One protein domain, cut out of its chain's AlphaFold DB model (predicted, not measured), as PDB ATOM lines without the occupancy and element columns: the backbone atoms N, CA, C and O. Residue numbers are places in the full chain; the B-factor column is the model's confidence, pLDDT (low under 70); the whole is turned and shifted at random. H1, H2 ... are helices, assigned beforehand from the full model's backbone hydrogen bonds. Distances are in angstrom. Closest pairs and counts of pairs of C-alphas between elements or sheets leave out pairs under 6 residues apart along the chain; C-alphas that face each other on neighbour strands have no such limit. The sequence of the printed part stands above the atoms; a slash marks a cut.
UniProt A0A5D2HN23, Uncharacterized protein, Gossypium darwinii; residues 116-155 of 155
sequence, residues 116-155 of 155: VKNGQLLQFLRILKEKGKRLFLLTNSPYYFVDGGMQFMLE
ATOM      1  N   VAL A 116     -29.778 -22.657-152.834       91.12
ATOM      2  CA  VAL A 116     -29.137 -21.450-152.302       91.12
ATOM      3  C   VAL A 116     -28.029 -21.006-153.250       91.12
ATOM      4  O   VAL A 116     -26.952 -21.601-153.295       91.12
ATOM      5  N   LYS A 117     -28.278 -19.926-153.993       90.12
ATOM      6  CA  LYS A 117     -27.300 -19.361-154.922       90.12
ATOM      7  C   LYS A 117     -26.221 -18.568-154.180       90.12
ATOM      8  O   LYS A 117     -26.517 -17.618-153.458       90.12
ATOM      9  N   ASN A 118     -24.956 -18.920-154.407       89.81
ATOM     10  CA  ASN A 118     -23.804 -18.166-153.913       89.81
ATOM     11  C   ASN A 118     -23.089 -17.470-155.079       89.81
ATOM     12  O   ASN A 118     -22.369 -18.115-155.840       89.81
ATOM     13  N   GLY A 119     -23.227 -16.145-155.176       88.88
ATOM     14  CA  GLY A 119     -22.622 -15.347-156.252       88.88
ATOM     15  C   GLY A 119     -21.087 -15.392-156.314       88.88
ATOM     16  O   GLY A 119     -20.503 -15.025-157.329       88.88
ATOM     17  N   GLN A 120     -20.409 -15.868-155.265       93.69
ATOM     18  CA  GLN A 120     -18.949 -16.012-155.243       93.69
ATOM     19  C   GLN A 120     -18.468 -17.378-155.753       93.69
ATOM     20  O   GLN A 120     -17.280 -17.536-156.038       93.69
ATOM     21  N   LEU A 121     -19.362 -18.367-155.893       93.94
ATOM     22  CA  LEU A 121     -18.998 -19.740-156.261       93.94
ATOM     23  C   LEU A 121     -18.274 -19.791-157.610       93.94
ATOM     24  O   LEU A 121     -17.189 -20.365-157.716       93.94
ATOM     25  N   LEU A 122     -18.836 -19.141-158.632       94.06
ATOM     26  CA  LEU A 122     -18.232 -19.100-159.962       94.06
ATOM     27  C   LEU A 122     -16.844 -18.445-159.934       94.06
ATOM     28  O   LEU A 122     -15.900 -18.960-160.539       94.06
ATOM     29  N   GLN A 123     -16.701 -17.325-159.222       95.06
ATOM     30  CA  GLN A 123     -15.419 -16.634-159.090       95.06
ATOM     31  C   GLN A 123     -14.375 -17.530-158.413       95.06
ATOM     32  O   GLN A 123     -13.247 -17.634-158.891       95.06
ATOM     33  N   PHE A 124     -14.760 -18.225-157.345       95.56
ATOM     34  CA  PHE A 124     -13.887 -19.153-156.635       95.56
ATOM     35  C   PHE A 124     -13.399 -20.300-157.534       95.56
ATOM     36  O   PHE A 124     -12.196 -20.564-157.609       95.56
ATOM     37  N   LEU A 125     -14.304 -20.934-158.288       96.00
ATOM     38  CA  LEU A 125     -13.948 -22.006-159.225       96.00
ATOM     39  C   LEU A 125     -13.009 -21.516-160.341       96.00
ATOM     40  O   LEU A 125     -12.079 -22.232-160.725       96.00
ATOM     41  N   ARG A 126     -13.204 -20.284-160.836       95.69
ATOM     42  CA  ARG A 126     -12.309 -19.654-161.824       95.69
ATOM     43  C   ARG A 126     -10.903 -19.452-161.266       95.69
ATOM     44  O   ARG A 126      -9.949 -19.872-161.916       95.69
ATOM     45  N   ILE A 127     -10.777 -18.921-160.048       97.81
ATOM     46  CA  ILE A 127      -9.478 -18.720-159.385       97.81
ATOM     47  C   ILE A 127      -8.715 -20.046-159.266       97.81
ATOM     48  O   ILE A 127      -7.527 -20.109-159.579       97.81
ATOM     49  N   LEU A 128      -9.384 -21.131-158.859       98.00
ATOM     50  CA  LEU A 128      -8.747 -22.449-158.769       98.00
ATOM     51  C   LEU A 128      -8.204 -22.916-160.126       98.00
ATOM     52  O   LEU A 128      -7.066 -23.391-160.209       98.00
ATOM     53  N   LYS A 129      -8.994 -22.747-161.192       97.38
ATOM     54  CA  LYS A 129      -8.599 -23.109-162.558       97.38
ATOM     55  C   LYS A 129      -7.428 -22.257-163.061       97.38
ATOM     56  O   LYS A 129      -6.474 -22.809-163.605       97.38
ATOM     57  N   GLU A 130      -7.455 -20.944-162.835       97.94
ATOM     58  CA  GLU A 130      -6.373 -20.009-163.191       97.94
ATOM     59  C   GLU A 130      -5.060 -20.331-162.464       97.94
ATOM     60  O   GLU A 130      -3.977 -20.178-163.024       97.94
ATOM     61  N   LYS A 131      -5.140 -20.858-161.237       98.19
ATOM     62  CA  LYS A 131      -3.986 -21.359-160.472       98.19
ATOM     63  C   LYS A 131      -3.518 -22.759-160.901       98.19
ATOM     64  O   LYS A 131      -2.700 -23.366-160.212       98.19
ATOM     65  N   GLY A 132      -4.025 -23.287-162.017       97.81
ATOM     66  CA  GLY A 132      -3.596 -24.559-162.601       97.81
ATOM     67  C   GLY A 132      -4.205 -25.805-161.953       97.81
ATOM     68  O   GLY A 132      -3.724 -26.913-162.205       97.81
ATOM     69  N   LYS A 133      -5.250 -25.673-161.121       98.31
ATOM     70  CA  LYS A 133      -5.960 -26.839-160.568       98.31
ATOM     71  C   LYS A 133      -6.855 -27.473-161.636       98.31
ATOM     72  O   LYS A 133      -7.530 -26.781-162.394       98.31
ATOM     73  N   ARG A 134      -6.889 -28.808-161.664       97.19
ATOM     74  CA  ARG A 134      -7.850 -29.588-162.456       97.19
ATOM     75  C   ARG A 134      -9.032 -29.933-161.559       97.19
ATOM     76  O   ARG A 134      -8.840 -30.568-160.528       97.19
ATOM     77  N   LEU A 135     -10.219 -29.480-161.940       96.81
ATOM     78  CA  LEU A 135     -11.453 -29.691-161.190       96.81
ATOM     79  C   LEU A 135     -12.296 -30.756-161.891       96.81
ATOM     80  O   LEU A 135     -12.332 -30.801-163.121       96.81
ATOM     81  N   PHE A 136     -12.978 -31.586-161.111       96.31
ATOM     82  CA  PHE A 136     -13.976 -32.535-161.590       96.31
ATOM     83  C   PHE A 136     -15.141 -32.572-160.598       96.31
ATOM     84  O   PHE A 136     -14.971 -32.223-159.429       96.31
ATOM     85  N   LEU A 137     -16.316 -32.975-161.075       94.94
ATOM     86  CA  LEU A 137     -17.510 -33.162-160.260       94.94
ATOM     87  C   LEU A 137     -17.861 -34.649-160.261       94.94
ATOM     88  O   LEU A 137     -17.966 -35.255-161.325       94.94
ATOM     89  N   LEU A 138     -18.034 -35.216-159.073       96.50
ATOM     90  CA  LEU A 138     -18.516 -36.577-158.872       96.50
ATOM     91  C   LEU A 138     -19.789 -36.493-158.036       96.50
ATOM     92  O   LEU A 138     -19.780 -35.916-156.952       96.50
ATOM     93  N   THR A 139     -20.887 -37.019-158.565       95.31
ATOM     94  CA  THR A 139     -22.208 -36.939-157.940       95.31
ATOM     95  C   THR A 139     -23.024 -38.178-158.274       95.31
ATOM     96  O   THR A 139     -22.876 -38.747-159.355       95.31
ATOM     97  N   ASN A 140     -23.897 -38.573-157.347       92.81
ATOM     98  CA  ASN A 140     -24.864 -39.657-157.534       92.81
ATOM     99  C   ASN A 140     -26.095 -39.202-158.340       92.81
ATOM    100  O   ASN A 140     -26.968 -40.004-158.657       92.81
ATOM    101  N   SER A 141     -26.193 -37.909-158.649       93.69
ATOM    102  CA  SER A 141     -27.303 -37.340-159.406       93.69
ATOM    103  C   SER A 141     -27.167 -37.556-160.920       93.69
ATOM    104  O   SER A 141     -26.057 -37.516-161.455       93.69
ATOM    105  N   PRO A 142     -28.289 -37.703-161.647       94.94
ATOM    106  CA  PRO A 142     -28.271 -37.826-163.100       94.94
ATOM    107  C   PRO A 142     -27.848 -36.517-163.782       94.94
ATOM    108  O   PRO A 142     -28.119 -35.424-163.284       94.94
ATOM    109  N   TYR A 143     -27.247 -36.630-164.973       95.88
ATOM    110  CA  TYR A 143     -26.672 -35.493-165.705       95.88
ATOM    111  C   TYR A 143     -27.647 -34.323-165.898       95.88
ATOM    112  O   TYR A 143     -27.272 -33.191-165.627       95.88
ATOM    113  N   TYR A 144     -28.900 -34.579-166.294       95.75
ATOM    114  CA  TYR A 144     -29.880 -33.508-166.532       95.75
ATOM    115  C   TYR A 144     -30.146 -32.654-165.281       95.75
ATOM    116  O   TYR A 144     -30.366 -31.451-165.386       95.75
ATOM    117  N   PHE A 145     -30.132 -33.277-164.096       96.81
ATOM    118  CA  PHE A 145     -30.369 -32.581-162.837       96.81
ATOM    119  C   PHE A 145     -29.178 -31.700-162.482       96.81
ATOM    120  O   PHE A 145     -29.341 -30.541-162.106       96.81
ATOM    121  N   VAL A 146     -27.977 -32.247-162.674       96.81
ATOM    122  CA  VAL A 146     -26.722 -31.534-162.456       96.81
ATOM    123  C   VAL A 146     -26.592 -30.363-163.422       96.81
ATOM    124  O   VAL A 146     -26.272 -29.268-162.983       96.81
ATOM    125  N   ASP A 147     -26.858 -30.565-164.711       96.06
ATOM    126  CA  ASP A 147     -26.750 -29.521-165.729       96.06
ATOM    127  C   ASP A 147     -27.699 -28.350-165.433       96.06
ATOM    128  O   ASP A 147     -27.247 -27.212-165.312       96.06
ATOM    129  N   GLY A 148     -28.984 -28.634-165.184       94.94
ATOM    130  CA  GLY A 148     -29.968 -27.601-164.843       94.94
ATOM    131  C   GLY A 148     -29.647 -26.867-163.535       94.94
ATOM    132  O   GLY A 148     -29.709 -25.639-163.475       94.94
ATOM    133  N   GLY A 149     -29.236 -27.597-162.495       95.62
ATOM    134  CA  GLY A 149     -28.832 -26.989-161.226       95.62
ATOM    135  C   GLY A 149     -27.569 -26.134-161.362       95.62
ATOM    136  O   GLY A 149     -27.491 -25.043-160.803       95.62
ATOM    137  N   MET A 150     -26.583 -26.590-162.134       94.44
ATOM    138  CA  MET A 150     -25.326 -25.868-162.336       94.44
ATOM    139  C   MET A 150     -25.503 -24.613-163.187       94.44
ATOM    140  O   MET A 150     -24.835 -23.622-162.902       94.44
ATOM    141  N   GLN A 151     -26.405 -24.618-164.174       93.50
ATOM    142  CA  GLN A 151     -26.778 -23.403-164.906       93.50
ATOM    143  C   GLN A 151     -27.286 -22.331-163.937       93.50
ATOM    144  O   GLN A 151     -26.736 -21.236-163.897       93.50
ATOM    145  N   PHE A 152     -28.222 -22.682-163.054       93.69
ATOM    146  CA  PHE A 152     -28.733 -21.759-162.040       93.69
ATOM    147  C   PHE A 152     -27.649 -21.258-161.065       93.69
ATOM    148  O   PHE A 152     -27.577 -20.067-160.746       93.69
ATOM    149  N   MET A 153     -26.799 -22.169-160.582       93.31
ATOM    150  CA  MET A 153     -25.789 -21.882-159.557       93.31
ATOM    151  C   MET A 153     -24.591 -21.080-160.080       93.31
ATOM    152  O   MET A 153     -23.927 -20.409-159.287       93.31
ATOM    153  N   LEU A 154     -24.285 -21.183-161.378       90.50
ATOM    154  CA  LEU A 154     -23.122 -20.552-162.010       90.50
ATOM    155  C   LEU A 154     -23.460 -19.385-162.944       90.50
ATOM    156  O   LEU A 154     -22.532 -18.788-163.486       90.50
ATOM    157  N   GLU A 155     -24.734 -19.056-163.136       77.56
ATOM    158  CA  GLU A 155     -25.155 -17.750-163.666       77.56
ATOM    159  C   GLU A 155     -24.683 -16.595-162.774       77.56
ATOM    160  O   GLU A 155     -24.083 -15.637-163.307       77.56
TER     161      GLU A 155
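What this domain is: This is residues 116 to 155 of the 155 residues of an uncharacterized protein of Gossypium darwinii (UniProt A0A5D2HN23). The model is an open, loose triangle: H2 and H1 make two sides that meet near their ends at a corner, and the long link, residues 131 to 142, makes the third side round an empty middle. Residues 116 to 120 lead past that corner into H1. The printed part has 40 residues with two named helices, H1 then H2, and no named strand; the class is all helix. The radius of gyration of the C-alphas is 11.3 A, and the spans are 29 by 21 by 12 A.

How they stand to each other: H2, residues 143 to 154, only just touches H1, residues 121 to 130, with 3 pairs of C-alphas within 8 A. H2 does so with residues 153 to 154 alone; the closest C-alphas, of Leu 122 and Leu 154, are 5.5 A apart. Their lines are about perpendicular, at 85 degrees. In both helices every O i to N i+4 pair is within hydrogen-bond range.

Where its parts are: H2 measures 15.8 A, ending at C-alpha 154 (-23.122, -20.552, -162.010). H1 measures 14.4 A, beginning at C-alpha 121 (-18.998, -19.740, -156.261).

The domain as a whole: The C-alphas farthest apart, of Lys 131 and Pro 142, are 29.5 A apart. The printed part has no cut, and no printed residue is under pLDDT 70.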